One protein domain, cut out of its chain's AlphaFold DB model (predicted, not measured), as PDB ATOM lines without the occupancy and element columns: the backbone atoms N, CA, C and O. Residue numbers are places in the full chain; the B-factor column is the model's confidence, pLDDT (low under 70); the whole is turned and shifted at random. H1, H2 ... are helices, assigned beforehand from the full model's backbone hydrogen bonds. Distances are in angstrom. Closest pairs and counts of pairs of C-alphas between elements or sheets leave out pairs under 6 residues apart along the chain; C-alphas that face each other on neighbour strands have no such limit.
ATOM      1  N   LEU A   2      97.418  50.183 118.959       66.88
ATOM      2  CA  LEU A   2      96.293  49.297 119.305       66.88
ATOM      3  C   LEU A   2      95.860  48.374 118.148       66.88
ATOM      4  O   LEU A   2      95.726  47.175 118.364       66.88
ATOM      5  N   ALA A   3      95.765  48.911 116.923       68.94
ATOM      6  CA  ALA A   3      95.440  48.138 115.719       68.94
ATOM      7  C   ALA A   3      96.448  47.007 115.428       68.94
ATOM      8  O   ALA A   3      96.043  45.896 115.113       68.94
ATOM      9  N   ARG A   4      97.755  47.256 115.618       68.81
ATOM     10  CA  ARG A   4      98.803  46.228 115.464       68.81
ATOM     11  C   ARG A   4      98.754  45.167 116.562       68.81
ATOM     12  O   ARG A   4      98.978  44.002 116.279       68.81
ATOM     13  N   ARG A   5      98.449  45.561 117.804       69.44
ATOM     14  CA  ARG A   5      98.327  44.616 118.929       69.44
ATOM     15  C   ARG A   5      97.150  43.654 118.775       69.44
ATOM     16  O   ARG A   5      97.256  42.522 119.215       69.44
ATOM     17  N   HIS A   6      96.060  44.101 118.157       71.31
ATOM     18  CA  HIS A   6      94.859  43.286 117.953       71.31
ATOM     19  C   HIS A   6      94.754  42.722 116.531       71.31
ATOM     20  O   HIS A   6      93.710  42.189 116.175       71.31
ATOM     21  N   ALA A   7      95.807  42.834 115.717       66.38
ATOM     22  CA  ALA A   7      95.777  42.417 114.314       66.38
ATOM     23  C   ALA A   7      95.475  40.918 114.135       66.38
ATOM     24  O   ALA A   7      94.886  40.540 113.132       66.38
ATOM     25  N   SER A   8      95.842  40.083 115.112       68.31
ATOM     26  CA  SER A   8      95.583  38.638 115.135       68.31
ATOM     27  C   SER A   8      94.400  38.232 116.024       68.31
ATOM     28  O   SER A   8      94.192  37.044 116.263       68.31
ATOM     29  N   ASN A   9      93.634  39.188 116.559       80.06
ATOM     30  CA  ASN A   9      92.492  38.875 117.412       80.06
ATOM     31  C   ASN A   9      91.278  38.494 116.548       80.06
ATOM     32  O   ASN A   9      90.750  39.327 115.813       80.06
ATOM     33  N   ALA A  10      90.815  37.250 116.696       75.25
ATOM     34  CA  ALA A  10      89.681  36.683 115.963       75.25
ATOM     35  C   ALA A  10      88.344  37.421 116.184       75.25
ATOM     36  O   ALA A  10      87.430  37.277 115.377       75.25
ATOM     37  N   GLY A  11      88.225  38.241 117.236       75.75
ATOM     38  CA  GLY A  11      87.069  39.115 117.455       75.75
ATOM     39  C   GLY A  11      86.938  40.248 116.429       75.75
ATOM     40  O   GLY A  11      85.869  40.838 116.309       75.75
ATOM     41  N   PHE A  12      87.995  40.548 115.664       78.56
ATOM     42  CA  PHE A  12      87.948  41.476 114.535       78.56
ATOM     43  C   PHE A  12      87.864  40.696 113.218       78.56
ATOM     44  O   PHE A  12      88.877  40.462 112.563       78.56
ATOM     45  N   THR A  13      86.652  40.314 112.810       77.88
ATOM     46  CA  THR A  13      86.401  39.417 111.662       77.88
ATOM     47  C   THR A  13      86.995  39.905 110.333       77.88
ATOM     48  O   THR A  13      87.426  39.092 109.525       77.88
ATOM     49  N   PHE A  14      87.079  41.223 110.126       75.81
ATOM     50  CA  PHE A  14      87.703  41.847 108.945       75.81
ATOM     51  C   PHE A  14      89.003  42.600 109.286       75.81
ATOM     52  O   PHE A  14      89.457  43.470 108.545       75.81
ATOM     53  N   GLY A  15      89.598  42.294 110.442       79.94
ATOM     54  CA  GLY A  15      90.794  42.954 110.947       79.94
ATOM     55  C   GLY A  15      90.530  44.301 111.628       79.94
ATOM     56  O   GLY A  15      89.403  44.713 111.901       79.94
ATOM     57  N   THR A  16      91.611  45.006 111.952       81.25
ATOM     58  CA  THR A  16      91.597  46.181 112.841       81.25
ATOM     59  C   THR A  16      91.543  47.525 112.108       81.25
ATOM     60  O   THR A  16      91.758  48.574 112.725       81.25
ATOM     61  N   GLY A  17      91.241  47.524 110.803       75.38
ATOM     62  CA  GLY A  17      91.297  48.706 109.932       75.38
ATOM     63  C   GLY A  17      90.461  49.890 110.433       75.38
ATOM     64  O   GLY A  17      90.944  51.026 110.469       75.38
ATOM     65  N   LYS A  18      89.241  49.633 110.925       85.44
ATOM     66  CA  LYS A  18      88.341  50.674 111.457       85.44
ATOM     67  C   LYS A  18      88.813  51.300 112.774       85.44
ATOM     68  O   LYS A  18      88.472  52.447 113.045       85.44
ATOM     69  N   ILE A  19      89.658  50.624 113.561       85.50
ATOM     70  CA  ILE A  19      90.188  51.176 114.825       85.50
ATOM     71  C   ILE A  19      91.010  52.443 114.558       85.50
ATOM     72  O   ILE A  19      90.921  53.417 115.306       85.50
ATOM     73  N   GLY A  20      91.807  52.444 113.484       83.00
ATOM     74  CA  GLY A  20      92.584  53.621 113.089       83.00
ATOM     75  C   GLY A  20      91.688  54.808 112.728       83.00
ATOM     76  O   GLY A  20      91.968  55.935 113.129       83.00
ATOM     77  N   GLN A  21      90.578  54.541 112.040       86.62
ATOM     78  CA  GLN A  21      89.608  55.565 111.651       86.62
ATOM     79  C   GLN A  21      88.829  56.103 112.849       86.62
ATOM     80  O   GLN A  21      88.641  57.309 112.948       86.62
ATOM     81  N   LEU A  22      88.469  55.250 113.809       89.19
ATOM     82  CA  LEU A  22      87.837  55.685 115.053       89.19
ATOM     83  C   LEU A  22      88.750  56.623 115.851       89.19
ATOM     84  O   LEU A  22      88.312  57.680 116.293       89.19
ATOM     85  N   ALA A  23      90.033  56.276 115.977       86.25
ATOM     86  CA  ALA A  23      91.008  57.151 116.622       86.25
ATOM     87  C   ALA A  23      91.141  58.493 115.880       86.25
ATOM     88  O   ALA A  23      91.121  59.545 116.513       86.25
ATOM     89  N   GLY A  24      91.218  58.464 114.544       85.81
ATOM     90  CA  GLY A  24      91.255  59.672 113.716       85.81
ATOM     91  C   GLY A  24      90.008  60.547 113.874       85.81
ATOM     92  O   GLY A  24      90.127  61.765 113.987       85.81
ATOM     93  N   TYR A  25      88.824  59.934 113.943       90.50
ATOM     94  CA  TYR A  25      87.555  60.623 114.165       90.50
ATOM     95  C   TYR A  25      87.507  61.297 115.542       90.50
ATOM     96  O   TYR A  25      87.217  62.488 115.630       90.50
ATOM     97  N   SER A  26      87.872  60.581 116.610       92.00
ATOM     98  CA  SER A  26      87.924  61.143 117.964       92.00
ATOM     99  C   SER A  26      88.918  62.301 118.070       92.00
ATOM    100  O   SER A  26      88.585  63.345 118.629       92.00
ATOM    101  N   SER A  27      90.112  62.166 117.481       89.12
ATOM    102  CA  SER A  27      91.092  63.258 117.425       89.12
ATOM    103  C   SER A  27      90.554  64.471 116.668       89.12
ATOM    104  O   SER A  27      90.770  65.604 117.091       89.12
ATOM    105  N   ALA A  28      89.815  64.251 115.575       90.12
ATOM    106  CA  ALA A  28      89.178  65.330 114.835       90.12
ATOM    107  C   ALA A  28      88.157  66.087 115.697       90.12
ATOM    108  O   ALA A  28      88.158  67.315 115.679       90.12
ATOM    109  N   LEU A  29      87.335  65.386 116.485       93.81
ATOM    110  CA  LEU A  29      86.373  66.016 117.397       93.81
ATOM    111  C   LEU A  29      87.059  66.857 118.475       93.81
ATOM    112  O   LEU A  29      86.667  68.001 118.695       93.81
ATOM    113  N   VAL A  30      88.112  66.327 119.105       93.94
ATOM    114  CA  VAL A  30      88.899  67.073 120.103       93.94
ATOM    115  C   VAL A  30      89.512  68.324 119.477       93.94
ATOM    116  O   VAL A  30      89.419  69.407 120.050       93.94
ATOM    117  N   LEU A  31      90.078  68.208 118.274       89.62
ATOM    118  CA  LEU A  31      90.646  69.344 117.552       89.62
ATOM    119  C   LEU A  31      89.581  70.400 117.205       89.62
ATOM    120  O   LEU A  31      89.832  71.595 117.329       89.62
ATOM    121  N   GLY A  32      88.382  69.965 116.813       93.56
ATOM    122  CA  GLY A  32      87.250  70.853 116.547       93.56
ATOM    123  C   GLY A  32      86.779  71.577 117.808       93.56
ATOM    124  O   GLY A  32      86.527  72.778 117.772       93.56
ATOM    125  N   MET A  33      86.740  70.878 118.943       96.94
ATOM    126  CA  MET A  33      86.442  71.474 120.244       96.94
ATOM    127  C   MET A  33      87.489  72.526 120.635       96.94
ATOM    128  O   MET A  33      87.117  73.624 121.040       96.94
ATOM    129  N   ILE A  34      88.783  72.236 120.464       93.81
ATOM    130  CA  ILE A  34      89.863  73.204 120.717       93.81
ATOM    131  C   ILE A  34      89.705  74.437 119.820       93.81
ATOM    132  O   ILE A  34      89.790  75.556 120.314       93.81
ATOM    133  N   ALA A  35      89.412  74.251 118.530       91.62
ATOM    134  CA  ALA A  35      89.177  75.361 117.610       91.62
ATOM    135  C   ALA A  35      88.001  76.249 118.049       91.62
ATOM    136  O   ALA A  35      88.109  77.472 118.008       91.62
ATOM    137  N   LEU A  36      86.899  75.652 118.517       95.94
ATOM    138  CA  LEU A  36      85.755  76.397 119.050       95.94
ATOM    139  C   LEU A  36      86.124  77.190 120.307       95.94
ATOM    140  O   LEU A  36      85.770  78.364 120.405       95.94
ATOM    141  N   LEU A  37      86.860  76.578 121.241       95.00
ATOM    142  CA  LEU A  37      87.334  77.249 122.454       95.00
ATOM    143  C   LEU A  37      88.262  78.424 122.120       95.00
ATOM    144  O   LEU A  37      88.071  79.517 122.648       95.00
ATOM    145  N   MET A  38      89.212  78.221 121.201       91.12
ATOM    146  CA  MET A  38      90.094  79.279 120.699       91.12
ATOM    147  C   MET A  38      89.289  80.417 120.070       91.12
ATOM    148  O   MET A  38      89.476  81.568 120.444       91.12
ATOM    149  N   GLY A  39      88.352  80.103 119.171       93.25
ATOM    150  CA  GLY A  39      87.510  81.105 118.519       93.25
ATOM    151  C   GLY A  39      86.666  81.907 119.514       93.25
ATOM    152  O   GLY A  39      86.595  83.128 119.403       93.25
ATOM    153  N   CYS A  40      86.081  81.248 120.521       94.50
ATOM    154  CA  CYS A  40      85.319  81.918 121.576       94.50
ATOM    155  C   CYS A  40      86.196  82.859 122.414       94.50
ATOM    156  O   CYS A  40      85.804  83.998 122.664       94.50
ATOM    157  N   GLU A  41      87.387  82.417 122.825       91.56
ATOM    158  CA  GLU A  41      88.320  83.242 123.603       91.56
ATOM    159  C   GLU A  41      88.845  84.428 122.784       91.56
ATOM    160  O   GLU A  41      88.906  85.553 123.282       91.56
ATOM    161  N   SER A  42      89.154  84.218 121.505       90.50
ATOM    162  CA  SER A  42      89.563  85.288 120.597       90.50
ATOM    163  C   SER A  42      88.444  86.303 120.346       90.50
ATOM    164  O   SER A  42      88.696  87.504 120.378       90.50
ATOM    165  N   LEU A  43      87.194  85.857 120.184       92.00
ATOM    166  CA  LEU A  43      86.037  86.757 120.114       92.00
ATOM    167  C   LEU A  43      85.881  87.564 121.406       92.00
ATOM    168  O   LEU A  43      85.689  88.777 121.351       92.00
ATOM    169  N   ARG A  44      86.025  86.925 122.573       90.81
ATOM    170  CA  ARG A  44      85.961  87.604 123.875       90.81
ATOM    171  C   ARG A  44      87.031  88.693 124.000       90.81
ATOM    172  O   ARG A  44      86.720  89.798 124.435       90.81
ATOM    173  N   ARG A  45      88.265  88.407 123.575       87.31
ATOM    174  CA  ARG A  45      89.394  89.358 123.581       87.31
ATOM    175  C   ARG A  45      89.198  90.551 122.650       87.31
ATOM    176  O   ARG A  45      89.748  91.613 122.922       87.31
ATOM    177  N   LEU A  46      88.405  90.401 121.588       87.00
ATOM    178  CA  LEU A  46      88.064  91.509 120.695       87.00
ATOM    179  C   LEU A  46      87.186  92.561 121.396       87.00
ATOM    180  O   LEU A  46      87.348  93.752 121.150       87.00
ATOM    181  N   PHE A  47      86.289  92.127 122.287       87.69
ATOM    182  CA  PHE A  47      85.398  93.017 123.045       87.69
ATOM    183  C   PHE A  47      85.970  93.453 124.401       87.69
ATOM    184  O   PHE A  47      85.628  94.528 124.889       87.69
ATOM    185  N   ALA A  48      86.841  92.644 125.010       85.00
ATOM    186  CA  ALA A  48      87.510  92.940 126.274       85.00
ATOM    187  C   ALA A  48      89.028  92.718 126.134       85.00
ATOM    188  O   ALA A  48      89.508  91.617 126.423       85.00
ATOM    189  N   PRO A  49      89.786  93.738 125.684       78.19
ATOM    190  CA  PRO A  49      91.229  93.630 125.506       78.19
ATOM    191  C   PRO A  49      91.921  93.288 126.828       78.19
ATOM    192  O   PRO A  49      91.737  93.970 127.836       78.19
ATOM    193  N   VAL A  50      92.729  92.230 126.821       75.94
ATOM    194  CA  VAL A  50      93.537  91.800 127.970       75.94
ATOM    195  C   VAL A  50      95.007  92.051 127.647       75.94
ATOM    196  O   VAL A  50      95.428  91.849 126.510       75.94
ATOM    197  N   ALA A  51      95.795  92.480 128.635       72.88
ATOM    198  CA  ALA A  51      97.238  92.629 128.470       72.88
ATOM    199  C   ALA A  51      97.887  91.262 128.191       72.88
ATOM    200  O   ALA A  51      97.697  90.307 128.947       72.88
ATOM    201  N   ILE A  52      98.642  91.171 127.097       75.44
ATOM    202  CA  ILE A  52      99.321  89.943 126.673       75.44
ATOM    203  C   ILE A  52     100.759  89.973 127.196       75.44
ATOM    204  O   ILE A  52     101.486  90.943 126.982       75.44
ATOM    205  N   ALA A  53     101.179  88.889 127.848       83.56
ATOM    206  CA  ALA A  53     102.573  88.633 128.204       83.56
ATOM    207  C   ALA A  53     103.346  88.217 126.935       83.56
ATOM    208  O   ALA A  53     103.503  87.036 126.622       83.56
ATOM    209  N   PHE A  54     103.680  89.212 126.110       80.38
ATOM    210  CA  PHE A  54     104.194  88.999 124.756       80.38
ATOM    211  C   PHE A  54     105.533  88.264 124.732       80.38
ATOM    212  O   PHE A  54     105.741  87.433 123.853       80.38
ATOM    213  N   ASP A  55     106.430  88.562 125.671       84.44
ATOM    214  CA  ASP A  55     107.786  88.015 125.659       84.44
ATOM    215  C   ASP A  55     107.746  86.495 125.931       84.44
ATOM    216  O   ASP A  55     108.349  85.705 125.198       84.44
ATOM    217  N   GLU A  56     106.924  86.059 126.889       86.44
ATOM    218  CA  GLU A  56     106.652  84.650 127.178       86.44
ATOM    219  C   GLU A  56     105.909  83.962 126.026       86.44
ATOM    220  O   GLU A  56     106.268  82.852 125.625       86.44
ATOM    221  N   ALA A  57     104.892  84.618 125.455       84.50
ATOM    222  CA  ALA A  57     104.108  84.060 124.353       84.50
ATOM    223  C   ALA A  57     104.955  83.840 123.088       84.50
ATOM    224  O   ALA A  57     104.839  82.798 122.433       84.50
ATOM    225  N   ILE A  58     105.840  84.786 122.756       86.25
ATOM    226  CA  ILE A  58     106.774  84.663 121.630       86.25
ATOM    227  C   ILE A  58     107.756  83.519 121.893       86.25
ATOM    228  O   ILE A  58     107.958  82.688 121.007       86.25
ATOM    229  N   ALA A  59     108.317  83.418 123.104       89.56
ATOM    230  CA  ALA A  59     109.244  82.343 123.459       89.56
ATOM    231  C   ALA A  59     108.604  80.951 123.308       89.56
ATOM    232  O   ALA A  59     109.184  80.065 122.675       89.56
ATOM    233  N   VAL A  60     107.380  80.772 123.821       87.56
ATOM    234  CA  VAL A  60     106.625  79.515 123.688       87.56
ATOM    235  C   VAL A  60     106.299  79.213 122.222       87.56
ATOM    236  O   VAL A  60     106.444  78.070 121.791       87.56
ATOM    237  N   THR A  61     105.921  80.221 121.429       87.00
ATOM    238  CA  THR A  61     105.604  80.044 120.000       87.00
ATOM    239  C   THR A  61     106.840  79.641 119.189       87.00
ATOM    240  O   THR A  61     106.771  78.721 118.375       87.00
ATOM    241  N   CYS A  62     107.991  80.268 119.445       90.19
ATOM    242  CA  CYS A  62     109.268  79.896 118.835       90.19
ATOM    243  C   CYS A  62     109.673  78.461 119.189       90.19
ATOM    244  O   CYS A  62     110.089  77.707 118.309       90.19
ATOM    245  N   LEU A  63     109.520  78.064 120.457       91.31
ATOM    246  CA  LEU A  63     109.794  76.696 120.892       91.31
ATOM    247  C   LEU A  63     108.861  75.695 120.195       91.31
ATOM    248  O   LEU A  63     109.328  74.672 119.698       91.31
ATOM    249  N   GLY A  64     107.565  76.005 120.104       86.75
ATOM    250  CA  GLY A  64     106.587  75.182 119.391       86.75
ATOM    251  C   GLY A  64     106.942  75.000 117.913       86.75
ATOM    252  O   GLY A  64     106.979  73.872 117.421       86.75
ATOM    253  N   LEU A  65     107.296  76.090 117.225       87.94
ATOM    254  CA  LEU A  65     107.752  76.047 115.835       87.94
ATOM    255  C   LEU A  65     109.023  75.199 115.684       87.94
ATOM    256  O   LEU A  65     109.102  74.374 114.774       87.94
ATOM    257  N   ALA A  66     109.994  75.349 116.589       89.44
ATOM    258  CA  ALA A  66     111.225  74.564 116.572       89.44
ATOM    259  C   ALA A  66     110.955  73.061 116.756       89.44
ATOM    260  O   ALA A  66     111.495  72.247 116.009       89.44
ATOM    261  N   VAL A  67     110.080  72.684 117.697       88.62
ATOM    262  CA  VAL A  67     109.672  71.285 117.921       88.62
ATOM    263  C   VAL A  67     108.938  70.719 116.706       88.62
ATOM    264  O   VAL A  67     109.192  69.575 116.313       88.62
ATOM    265  N   ASN A  68     108.063  71.504 116.074       87.06
ATOM    266  CA  ASN A  68     107.359  71.085 114.866       87.06
ATOM    267  C   ASN A  68     108.336  70.857 113.693       87.06
ATOM    268  O   ASN A  68     108.314  69.805 113.052       87.06
ATOM    269  N   ILE A  69     109.273  71.787 113.468       85.88
ATOM    270  CA  ILE A  69     110.325  71.641 112.449       85.88
ATOM    271  C   ILE A  69     111.210  70.424 112.744       85.88
ATOM    272  O   ILE A  69     111.476  69.628 111.843       85.88
ATOM    273  N   ALA A  70     111.638  70.233 113.994       87.06
ATOM    274  CA  ALA A  70     112.441  69.076 114.383       87.06
ATOM    275  C   ALA A  70     111.697  67.760 114.107       87.06
ATOM    276  O   ALA A  70     112.273  66.829 113.543       87.06
ATOM    277  N   SER A  71     110.401  67.709 114.424       82.38
ATOM    278  CA  SER A  71     109.543  66.553 114.140       82.38
ATOM    279  C   SER A  71     109.473  66.263 112.639       82.38
ATOM    280  O   SER A  71     109.626  65.113 112.228       82.38
ATOM    281  N   ALA A  72     109.330  67.298 111.811       80.88
ATOM    282  CA  ALA A  72     109.328  67.172 110.357       80.88
ATOM    283  C   ALA A  72     110.651  66.642 109.790       80.88
ATOM    284  O   ALA A  72     110.649  65.785 108.903       80.88
ATOM    285  N   VAL A  73     111.782  67.134 110.303       82.75
ATOM    286  CA  VAL A  73     113.123  66.704 109.886       82.75
ATOM    287  C   VAL A  73     113.369  65.244 110.266       82.75
ATOM    288  O   VAL A  73     113.839  64.470 109.433       82.75
ATOM    289  N   ILE A  74     112.989  64.835 111.482       80.94
ATOM    290  CA  ILE A  74     113.082  63.435 111.929       80.94
ATOM    291  C   ILE A  74     112.234  62.524 111.031       80.94
ATOM    292  O   ILE A  74     112.678  61.437 110.649       80.94
ATOM    293  N   LEU A  75     111.028  62.966 110.662       73.19
ATOM    294  CA  LEU A  75     110.131  62.196 109.804       73.19
ATOM    295  C   LEU A  75     110.701  62.018 108.387       73.19
ATOM    296  O   LEU A  75     110.628  60.920 107.842       73.19
ATOM    297  N   ARG A  76     111.325  63.063 107.822       69.31
ATOM    298  CA  ARG A  76     112.016  63.002 106.521       69.31
ATOM    299  C   ARG A  76     113.233  62.075 106.553       69.31
ATOM    300  O   ARG A  76     113.324  61.175 105.729       69.31
ATOM    301  N   GLY A  77     114.112  62.216 107.549       61.72
ATOM    302  CA  GLY A  77     115.319  61.383 107.682       61.72
ATOM    303  C   GLY A  77     115.053  59.903 108.006       61.72
ATOM    304  O   GLY A  77     115.962  59.077 107.932       61.72
ATOM    305  N   SER A  78     113.814  59.556 108.364       56.97
ATOM    306  CA  SER A  78     113.369  58.167 108.529       56.97
ATOM    307  C   SER A  78     112.883  57.535 107.216       56.97
ATOM    308  O   SER A  78     112.841  56.311 107.130       56.97
ATOM    309  N   GLY A  79     112.534  58.343 106.205       51.72
ATOM    310  CA  GLY A  79     112.156  57.876 104.866       51.72
ATOM    311  C   GLY A  79     113.356  57.405 104.040       51.72
ATOM    312  O   GLY A  79     113.262  56.386 103.368       51.72
ATOM    313  N   ASP A  80     114.513  58.057 104.191       49.66
ATOM    314  CA  ASP A  80     115.739  57.739 103.433       49.66
ATOM    315  C   ASP A  80     116.438  56.434 103.869       49.66
ATOM    316  O   ASP A  80     117.407  56.008 103.248       49.66
ATOM    317  N   ARG A  81     115.975  55.779 104.946       48.56
ATOM    318  CA  ARG A  81     116.512  54.484 105.418       48.56
ATOM    319  C   ARG A  81     115.606  53.286 105.122       48.56
ATOM    320  O   ARG A  81     115.975  52.163 105.457       48.56
ATOM    321  N   ALA A  82     114.437  53.505 104.522       46.53
ATOM    322  CA  ALA A  82     113.516  52.445 104.124       46.53
ATOM    323  C   ALA A  82     113.662  52.168 102.623       46.53
ATOM    324  O   ALA A  82     112.767  52.450 101.830       46.53
ATOM    325  N   ASP A  83     114.822  51.642 102.240       48.25
ATOM    326  CA  ASP A  83     115.047  51.138 100.892       48.25
ATOM    327  C   ASP A  83     114.364  49.765 100.725       48.25
ATOM    328  O   ASP A  83     114.338  48.949 101.651       48.25
ATOM    329  N   SER A  84     113.851  49.502  99.521       42.78
ATOM    330  CA  SER A  84     113.248  48.247  99.028       42.78
ATOM    331  C   SER A  84     111.845  47.835  99.536       42.78
ATOM    332  O   SER A  84     111.670  47.025 100.443       42.78
ATOM    333  N   GLY A  85     110.810  48.270  98.807       41.12
ATOM    334  CA  GLY A  85     109.597  47.464  98.618       41.12
ATOM    335  C   GLY A  85     108.264  48.153  98.917       41.12
ATOM    336  O   GLY A  85     107.888  48.313 100.072       41.12
ATOM    337  N   ARG A  86     107.491  48.346  97.837       40.41
ATOM    338  CA  ARG A  86     106.032  48.584  97.745       40.41
ATOM    339  C   ARG A  86     105.578  50.041  97.603       40.41
ATOM    340  O   ARG A  86     105.771  50.891  98.463       40.41
ATOM    341  N   ALA A  87     104.895  50.270  96.482       40.97
ATOM    342  CA  ALA A  87     104.296  51.509  95.998       40.97
ATOM    343  C   ALA A  87     103.047  51.959  96.796       40.97
ATOM    344  O   ALA A  87     102.031  52.319  96.216       40.97
ATOM    345  N   GLU A  88     103.117  51.947  98.130       44.59
ATOM    346  CA  GLU A  88     102.090  52.521  99.025       44.59
ATOM    347  C   GLU A  88     102.557  53.845  99.684       44.59
ATOM    348  O   GLU A  88     101.843  54.444 100.490       44.59
ATOM    349  N   GLY A  89     103.767  54.317  99.350       42.31
ATOM    350  CA  GLY A  89     104.467  55.410 100.041       42.31
ATOM    351  C   GLY A  89     103.981  56.840  99.756       42.31
ATOM    352  O   GLY A  89     104.147  57.709 100.612       42.31
ATOM    353  N   ASP A  90     103.335  57.106  98.618       50.91
ATOM    354  CA  ASP A  90     103.116  58.494  98.168       50.91
ATOM    355  C   ASP A  90     102.031  59.252  98.947       50.91
ATOM    356  O   ASP A  90     102.174  60.441  99.248       50.91
ATOM    357  N   HIS A  91     100.949  58.585  99.354       46.81
ATOM    358  CA  HIS A  91      99.852  59.270 100.047       46.81
ATOM    359  C   HIS A  91     100.162  59.568 101.515       46.81
ATOM    360  O   HIS A  91      99.789  60.627 102.025       46.81
ATOM    361  N   ASN A  92     100.861  58.663 102.204       52.88
ATOM    362  CA  ASN A  92     101.154  58.840 103.623       52.88
ATOM    363  C   ASN A  92     102.222  59.927 103.853       52.88
ATOM    364  O   ASN A  92     102.108  60.708 104.798       52.88
ATOM    365  N   ILE A  93     103.208  60.039 102.952       55.22
ATOM    366  CA  ILE A  93     104.221  61.106 102.988       55.22
ATOM    367  C   ILE A  93     103.586  62.456 102.639       55.22
ATOM    368  O   ILE A  93     103.834  63.444 103.333       55.22
ATOM    369  N   THR A  94     102.693  62.496 101.642       61.41
ATOM    370  CA  THR A  94     101.951  63.716 101.284       61.41
ATOM    371  C   THR A  94     101.085  64.207 102.447       61.41
ATOM    372  O   THR A  94     101.087  65.398 102.763       61.41
ATOM    373  N   ALA A  95     100.383  63.302 103.136       63.75
ATOM    374  CA  ALA A  95      99.551  63.645 104.289       63.75
ATOM    375  C   ALA A  95     100.379  64.155 105.480       63.75
ATOM    376  O   ALA A  95     100.014  65.158 106.098       63.75
ATOM    377  N   ALA A  96     101.505  63.506 105.783       66.44
ATOM    378  CA  ALA A  96     102.396  63.936 106.854       66.44
ATOM    379  C   ALA A  96     103.059  65.290 106.550       66.44
ATOM    380  O   ALA A  96     103.146  66.149 107.426       66.44
ATOM    381  N   TYR A  97     103.469  65.519 105.301       67.12
ATOM    382  CA  TYR A  97     104.031  66.797 104.874       67.12
ATOM    383  C   TYR A  97     103.000  67.931 104.932       67.12
ATOM    384  O   TYR A  97     103.300  69.011 105.441       67.12
ATOM    385  N   ALA A  98     101.771  67.673 104.477       66.88
ATOM    386  CA  ALA A  98     100.676  68.632 104.571       66.88
ATOM    387  C   ALA A  98     100.371  69.012 106.029       66.88
ATOM    388  O   ALA A  98     100.098  70.177 106.302       66.88
ATOM    389  N   HIS A  99     100.460  68.057 106.961       72.88
ATOM    390  CA  HIS A  99     100.266  68.305 108.390       72.88
ATOM    391  C   HIS A  99     101.374  69.177 108.999       72.88
ATOM    392  O   HIS A  99     101.086  70.145 109.694       72.88
ATOM    393  N   VAL A 100     102.637  68.900 108.677       76.06
ATOM    394  CA  VAL A 100     103.759  69.738 109.128       76.06
ATOM    395  C   VAL A 100     103.632  71.167 108.600       76.06
ATOM    396  O   VAL A 100     103.822  72.126 109.347       76.06
ATOM    397  N   LEU A 101     103.325  71.316 107.307       73.06
ATOM    398  CA  LEU A 101     103.173  72.623 106.668       73.06
ATOM    399  C   LEU A 101     102.044  73.426 107.321       73.06
ATOM    400  O   LEU A 101     102.181  74.624 107.553       73.06
ATOM    401  N   ALA A 102     100.949  72.743 107.643       73.44
ATOM    402  CA  ALA A 102      99.819  73.274 108.383       73.44
ATOM    403  C   ALA A 102     100.219  73.839 109.758       73.44
ATOM    404  O   ALA A 102      99.913  74.994 110.073       73.44
ATOM    405  N   ASP A 103     100.948  73.059 110.553       80.00
ATOM    406  CA  ASP A 103     101.389  73.471 111.888       80.00
ATOM    407  C   ASP A 103     102.416  74.618 111.810       80.00
ATOM    408  O   ASP A 103     102.380  75.566 112.603       80.00
ATOM    409  N   ALA A 104     103.297  74.588 110.803       79.75
ATOM    410  CA  ALA A 104     104.285  75.635 110.559       79.75
ATOM    411  C   ALA A 104     103.618  76.956 110.155       79.75
ATOM    412  O   ALA A 104     103.936  78.000 110.722       79.75
ATOM    413  N   LEU A 105     102.647  76.911 109.236       78.12
ATOM    414  CA  LEU A 105     101.876  78.083 108.824       78.12
ATOM    415  C   LEU A 105     101.145  78.705 110.019       78.12
ATOM    416  O   LEU A 105     101.209  79.915 110.214       78.12
ATOM    417  N   THR A 106     100.509  77.879 110.852       78.19
ATOM    418  CA  THR A 106      99.791  78.347 112.049       78.19
ATOM    419  C   THR A 106     100.740  79.024 113.044       78.19
ATOM    420  O   THR A 106     100.432  80.090 113.573       78.19
ATOM    421  N   SER A 107     101.933  78.458 113.237       83.94
ATOM    422  CA  SER A 107     102.969  79.014 114.118       83.94
ATOM    423  C   SER A 107     103.533  80.338 113.595       83.94
ATOM    424  O   SER A 107     103.721  81.277 114.365       83.94
ATOM    425  N   ILE A 108     103.760  80.447 112.280       85.19
ATOM    426  CA  ILE A 108     104.219  81.684 111.630       85.19
ATOM    427  C   ILE A 108     103.166  82.785 111.770       85.19
ATOM    428  O   ILE A 108     103.496  83.912 112.134       85.19
ATOM    429  N   LEU A 109     101.896  82.460 111.521       82.94
ATOM    430  CA  LEU A 109     100.785  83.394 111.686       82.94
ATOM    431  C   LEU A 109     100.695  83.892 113.141       82.94
ATOM    432  O   LEU A 109     100.590  85.097 113.363       82.94
ATOM    433  N   ALA A 110     100.830  83.004 114.129       82.06
ATOM    434  CA  ALA A 110     100.867  83.386 115.543       82.06
ATOM    435  C   ALA A 110     102.058  84.309 115.876       82.06
ATOM    436  O   ALA A 110     101.891  85.315 116.563       82.06
ATOM    437  N   LEU A 111     103.246  84.024 115.337       86.06
ATOM    438  CA  LEU A 111     104.438  84.865 115.489       86.06
ATOM    439  C   LEU A 111     104.245  86.270 114.904       86.06
ATOM    440  O   LEU A 111     104.614  87.254 115.545       86.06
ATOM    441  N   ILE A 112     103.632  86.376 113.722       86.00
ATOM    442  CA  ILE A 112     103.287  87.668 113.113       86.00
ATOM    443  C   ILE A 112     102.301  88.426 114.012       86.00
ATOM    444  O   ILE A 112     102.497  89.618 114.255       86.00
ATOM    445  N   ALA A 113     101.281  87.748 114.550       81.94
ATOM    446  CA  ALA A 113     100.289  88.346 115.447       81.94
ATOM    447  C   ALA A 113     100.928  88.912 116.726       81.94
ATOM    448  O   ALA A 113     100.701  90.065 117.088       81.94
ATOM    449  N   LEU A 114     101.783  88.119 117.376       83.88
ATOM    450  CA  LEU A 114     102.478  88.515 118.597       83.88
ATOM    451  C   LEU A 114     103.496  89.631 118.342       83.88
ATOM    452  O   LEU A 114     103.549  90.593 119.104       83.88
ATOM    453  N   GLY A 115     104.276  89.537 117.261       84.31
ATOM    454  CA  GLY A 115     105.274  90.548 116.912       84.31
ATOM    455  C   GLY A 115     104.634  91.901 116.607       84.31
ATOM    456  O   GLY A 115     105.046  92.934 117.131       84.31
ATOM    457  N   THR A 116     103.572  91.910 115.810       84.50
ATOM    458  CA  THR A 116     102.845  93.145 115.489       84.50
ATOM    459  C   THR A 116     102.107  93.715 116.704       84.50
ATOM    460  O   THR A 116     102.143  94.928 116.914       84.50
ATOM    461  N   GLY A 117     101.539  92.872 117.571       82.31
ATOM    462  CA  GLY A 117     101.000  93.301 118.864       82.31
ATOM    463  C   GLY A 117     102.060  93.945 119.767       82.31
ATOM    464  O   GLY A 117     101.813  95.006 120.339       82.31
ATOM    465  N   ARG A 118     103.262  93.358 119.830       82.25
ATOM    466  CA  ARG A 118     104.386  93.814 120.665       82.25
ATOM    467  C   ARG A 118     105.027  95.116 120.187       82.25
ATOM    468  O   ARG A 118     105.353  95.959 121.022       82.25
ATOM    469  N   PHE A 119     105.270  95.251 118.882       84.50
ATOM    470  CA  PHE A 119     106.050  96.362 118.316       84.50
ATOM    471  C   PHE A 119     105.186  97.519 117.803       84.50
ATOM    472  O   PHE A 119     105.597  98.669 117.915       84.50
ATOM    473  N   LEU A 120     103.997  97.237 117.257       84.12
ATOM    474  CA  LEU A 120     103.094  98.256 116.699       84.12
ATOM    475  C   LEU A 120     101.946  98.614 117.657       84.12
ATOM    476  O   LEU A 120     101.165  99.517 117.365       84.12
ATOM    477  N   GLY A 121     101.809  97.898 118.780       79.44
ATOM    478  CA  GLY A 121     100.705  98.077 119.727       79.44
ATOM    479  C   GLY A 121      99.352  97.602 119.187       79.44
ATOM    480  O   GLY A 121      98.308  97.951 119.739       79.44
ATOM    481  N   TRP A 122      99.335  96.820 118.101       83.88
ATOM    482  CA  TRP A 122      98.107  96.331 117.467       83.88
ATOM    483  C   TRP A 122      97.521  95.153 118.249       83.88
ATOM    484  O   TRP A 122      97.521  94.011 117.799       83.88
ATOM    485  N   MET A 123      96.998  95.436 119.442       77.56
ATOM    486  CA  MET A 123      96.436  94.425 120.348       77.56
ATOM    487  C   MET A 123      95.241  93.665 119.753       77.56
ATOM    488  O   MET A 123      94.951  92.555 120.182       77.56
ATOM    489  N   TRP A 124      94.571  94.225 118.742       82.00
ATOM    490  CA  TRP A 124      93.479  93.570 118.015       82.00
ATOM    491  C   TRP A 124      93.962  92.482 117.039       82.00
ATOM    492  O   TRP A 124      93.164  91.655 116.603       82.00
ATOM    493  N   MET A 125      95.258  92.445 116.709       80.12
ATOM    494  CA  MET A 125      95.805  91.442 115.796       80.12
ATOM    495  C   MET A 125      95.770  90.038 116.416       80.12
ATOM    496  O   MET A 125      95.445  89.081 115.722       80.12
ATOM    497  N   ASP A 126      96.031  89.913 117.723       83.06
ATOM    498  CA  ASP A 126      95.949  88.643 118.465       83.06
ATOM    499  C   ASP A 126      94.562  87.973 118.348       83.06
ATOM    500  O   ASP A 126      94.489  86.848 117.843       83.06
ATOM    501  N   PRO A 127      93.437  88.635 118.697       87.06
ATOM    502  CA  PRO A 127      92.118  88.030 118.553       87.06
ATOM    503  C   PRO A 127      91.734  87.763 117.093       87.06
ATOM    504  O   PRO A 127      91.142  86.724 116.808       87.06
ATOM    505  N   VAL A 128      92.098  88.629 116.142       88.38
ATOM    506  CA  VAL A 128      91.817  88.373 114.715       88.38
ATOM    507  C   VAL A 128      92.556  87.131 114.219       88.38
ATOM    508  O   VAL A 128      91.965  86.278 113.552       88.38
ATOM    509  N   MET A 129      93.826  86.986 114.583       84.94
ATOM    510  CA  MET A 129      94.648  85.848 114.183       84.94
ATOM    511  C   MET A 129      94.212  84.558 114.880       84.94
ATOM    512  O   MET A 129      94.212  83.500 114.253       84.94
ATOM    513  N   GLY A 130      93.745  84.642 116.127       86.62
ATOM    514  CA  GLY A 130      93.123  83.520 116.822       86.62
ATOM    515  C   GLY A 130      91.811  83.056 116.175       86.62
ATOM    516  O   GLY A 130      91.617  81.853 116.005       86.62
ATOM    517  N   ILE A 131      90.954  83.976 115.704       91.06
ATOM    518  CA  ILE A 131      89.740  83.638 114.932       91.06
ATOM    519  C   ILE A 131      90.108  82.987 113.592       91.06
ATOM    520  O   ILE A 131      89.532  81.961 113.222       91.06
ATOM    521  N   ALA A 132      91.080  83.550 112.868       87.81
ATOM    522  CA  ALA A 132      91.547  82.989 111.603       87.81
ATOM    523  C   ALA A 132      92.120  81.572 111.794       87.81
ATOM    524  O   ALA A 132      91.740  80.644 111.075       87.81
ATOM    525  N   GLY A 133      92.970  81.385 112.809       86.19
ATOM    526  CA  GLY A 133      93.525  80.086 113.189       86.19
ATOM    527  C   GLY A 133      92.439  79.079 113.573       86.19
ATOM    528  O   GLY A 133      92.429  77.962 113.055       86.19
ATOM    529  N   ALA A 134      91.467  79.487 114.395       90.44
ATOM    530  CA  ALA A 134      90.313  78.663 114.747       90.44
ATOM    531  C   ALA A 134      89.529  78.210 113.504       90.44
ATOM    532  O   ALA A 134      89.185  77.035 113.394       90.44
ATOM    533  N   GLY A 135      89.299  79.098 112.529       90.75
ATOM    534  CA  GLY A 135      88.630  78.757 111.271       90.75
ATOM    535  C   GLY A 135      89.392  77.722 110.433       90.75
ATOM    536  O   GLY A 135      88.790  76.767 109.929       90.75
ATOM    537  N   ILE A 136      90.717  77.867 110.319       86.38
ATOM    538  CA  ILE A 136      91.586  76.911 109.611       86.38
ATOM    539  C   ILE A 136      91.526  75.535 110.287       86.38
ATOM    540  O   ILE A 136      91.234  74.531 109.628       86.38
ATOM    541  N   ILE A 137      91.736  75.495 111.608       86.38
ATOM    542  CA  ILE A 137      91.730  74.256 112.391       86.38
ATOM    543  C   ILE A 137      90.351  73.587 112.328       86.38
ATOM    544  O   ILE A 137      90.268  72.381 112.097       86.38
ATOM    545  N   ALA A 138      89.262  74.350 112.465       91.38
ATOM    546  CA  ALA A 138      87.901  73.827 112.383       91.38
ATOM    547  C   ALA A 138      87.618  73.184 111.017       91.38
ATOM    548  O   ALA A 138      87.071  72.081 110.948       91.38
ATOM    549  N   ARG A 139      88.041  73.819 109.915       89.69
ATOM    550  CA  ARG A 139      87.882  73.260 108.565       89.69
ATOM    551  C   ARG A 139      88.678  71.967 108.375       89.69
ATOM    552  O   ARG A 139      88.172  71.033 107.745       89.69
ATOM    553  N   TRP A 140      89.889  71.876 108.922       85.75
ATOM    554  CA  TRP A 140      90.671  70.635 108.892       85.75
ATOM    555  C   TRP A 140      90.079  69.536 109.761       85.75
ATOM    556  O   TRP A 140      89.938  68.411 109.281       85.75
ATOM    557  N   SER A 141      89.694  69.862 110.996       89.12
ATOM    558  CA  SER A 141      88.987  68.961 111.907       89.12
ATOM    559  C   SER A 141      87.749  68.383 111.218       89.12
ATOM    560  O   SER A 141      87.619  67.164 111.120       89.12
ATOM    561  N   TYR A 142      86.909  69.229 110.619       93.12
ATOM    562  CA  TYR A 142      85.734  68.783 109.877       93.12
ATOM    563  C   TYR A 142      86.097  67.858 108.705       93.12
ATOM    564  O   TYR A 142      85.483  66.807 108.522       93.12
ATOM    565  N   GLY A 143      87.124  68.202 107.922       89.25
ATOM    566  CA  GLY A 143      87.596  67.362 106.820       89.25
ATOM    567  C   GLY A 143      88.150  66.007 107.277       89.25
ATOM    568  O   GLY A 143      87.960  64.998 106.594       89.25
ATOM    569  N   LEU A 144      88.835  65.953 108.421       87.25
ATOM    570  CA  LEU A 144      89.329  64.712 109.018       87.25
ATOM    571  C   LEU A 144      88.172  63.865 109.561       87.25
ATOM    572  O   LEU A 144      88.073  62.689 109.212       87.25
ATOM    573  N   ALA A 145      87.261  64.476 110.322       91.62
ATOM    574  CA  ALA A 145      86.069  63.824 110.854       91.62
ATOM    575  C   ALA A 145      85.210  63.241 109.727       91.62
ATOM    576  O   ALA A 145      84.833  62.076 109.781       91.62
ATOM    577  N   ARG A 146      84.959  64.005 108.657       92.19
ATOM    578  CA  ARG A 146      84.171  63.543 107.505       92.19
ATOM    579  C   ARG A 146      84.827  62.365 106.786       92.19
ATOM    580  O   ARG A 146      84.125  61.437 106.396       92.19
ATOM    581  N   ARG A 147      86.152  62.381 106.604       87.94
ATOM    582  CA  ARG A 147      86.888  61.266 105.978       87.94
ATOM    583  C   ARG A 147      86.836  60.007 106.837       87.94
ATOM    584  O   ARG A 147      86.491  58.950 106.323       87.94
ATOM    585  N   ALA A 148      87.104  60.134 108.134       88.38
ATOM    586  CA  ALA A 148      87.044  59.005 109.052       88.38
ATOM    587  C   ALA A 148      85.618  58.445 109.186       88.38
ATOM    588  O   ALA A 148      85.430  57.234 109.130       88.38
ATOM    589  N   ALA A 149      84.607  59.317 109.276       90.75
ATOM    590  CA  ALA A 149      83.201  58.924 109.334       90.75
ATOM    591  C   ALA A 149      82.763  58.148 108.091       90.75
ATOM    592  O   ALA A 149      82.083  57.144 108.232       90.75
ATOM    593  N   ARG A 150      83.180  58.565 106.888       89.12
ATOM    594  CA  ARG A 150      82.879  57.830 105.647       89.12
ATOM    595  C   ARG A 150      83.361  56.386 105.712       89.12
ATOM    596  O   ARG A 150      82.584  55.486 105.428       89.12
ATOM    597  N   THR A 151      84.597  56.166 106.150       86.12
ATOM    598  CA  THR A 151      85.142  54.810 106.294       86.12
ATOM    599  C   THR A 151      84.458  54.028 107.418       86.12
ATOM    600  O   THR A 151      84.233  52.831 107.291       86.12
ATOM    601  N   LEU A 152      84.111  54.682 108.533       88.69
ATOM    602  CA  LEU A 152      83.396  54.033 109.640       88.69
ATOM    603  C   LEU A 152      81.968  53.626 109.259       88.69
ATOM    604  O   LEU A 152      81.511  52.573 109.694       88.69
ATOM    605  N   LEU A 153      81.303  54.444 108.442       90.56
ATOM    606  CA  LEU A 153      79.957  54.229 107.908       90.56
ATOM    607  C   LEU A 153      79.952  53.399 106.619       90.56
ATOM    608  O   LEU A 153      78.946  53.391 105.917       90.56
ATOM    609  N   ASP A 154      81.065  52.735 106.292       88.69
ATOM    610  CA  ASP A 154      81.160  51.827 105.149       88.69
ATOM    611  C   ASP A 154      80.848  52.476 103.782       88.69
ATOM    612  O   ASP A 154      80.513  51.787 102.821       88.69
TER     613      ASP A 154
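What this domain is: This is residues 2 to 154 of the 231 residues of the protein "CDF family Co(II)/Ni(II) efflux transporter DmeF" of Planctomycetes bacterium (UniProt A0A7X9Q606). Four long helices make two pairs, H2 with H5 and H3 with H4, that form a narrow V: the pairs meet where H4 turns into H5 and spread apart toward the other end. At that open end sit the four-residue H1, packed on the first residues of H2, and two loops whose residues 9 to 14 and 80 to 88 stick out. The printed part has 153 residues with five named helices, in the order H1, H2, H3, H4, H5, and no named strand; the class is all helix. The whole is loose, with a radius of gyration of the C-alphas of 19.6 A, and elongated, spanning 60 by 36 by 22 A.

Where its parts are: Start at C-alpha 2, at (96.293, 49.297, 119.305), where H1 begins; it covers residues 2 to 5. Next find C-alpha 17 at (91.297, 48.706, 109.932); from there H2 runs through residues 17 to 47, 46.6 A from first to last C-alpha. H3, residues 54 to 79, is 37.8 A long. H4, residues 89 to 120, has the most residues, 32, and measures 46.0 A. H5, residues 125 to 152, is 39.9 A long and ends at C-alpha 152, at (83.396, 54.033, 109.640).

How they stand to each other: Look first at H1, which touches H2 at residues 17 to 20 alone; their closest C-alphas, those of Ala 3 and Ile 19, are 6.1 A apart. H2 and H3 are apart, though they follow each other in the chain. H3 and H4 form a helical hairpin: they touch, closest at the C-alphas of Leu 65 and Ser 107, 5.9 A, and run opposite ways at a shallow tilt of 17 degrees. H4 and H5 form another helical hairpin, opposite ways at a shallow tilt of 17 degrees. Here residues 106 to 117 of H4 alone touch residues 125 to 133 of H5, and the closest C-alphas are those of Ala 113 and Asp 126, 5.3 A. H5 also touches H2, with 54 pairs of C-alphas within 8 A. Their closest C-alphas are those of Ser 42 and Pro 127, 4.3 A, and they run opposite ways at a shallow tilt of 21 degrees. H2 and H4 are apart, and so are H3 and H5. In H4 and H5 every O i to N i+4 pair is within hydrogen-bond range; in H2 it is 25 of 27 and in H3 21 of 22, while H1 is too short for such a pair.

The domain as a whole: The C-alphas of Ala 10 and Leu 120, the two farthest apart, are 63.0 A from each other. The printed part has no cut. The link from H1 to H2 is long, with 11 residues, and the link from H4 to H5 is tight, with 4. Look in the B-factor column for low confidence: residues 2 to 5, 7 to 8 and 76 to 98 are under 70, and the mean pLDDT of the printed part is 79.9.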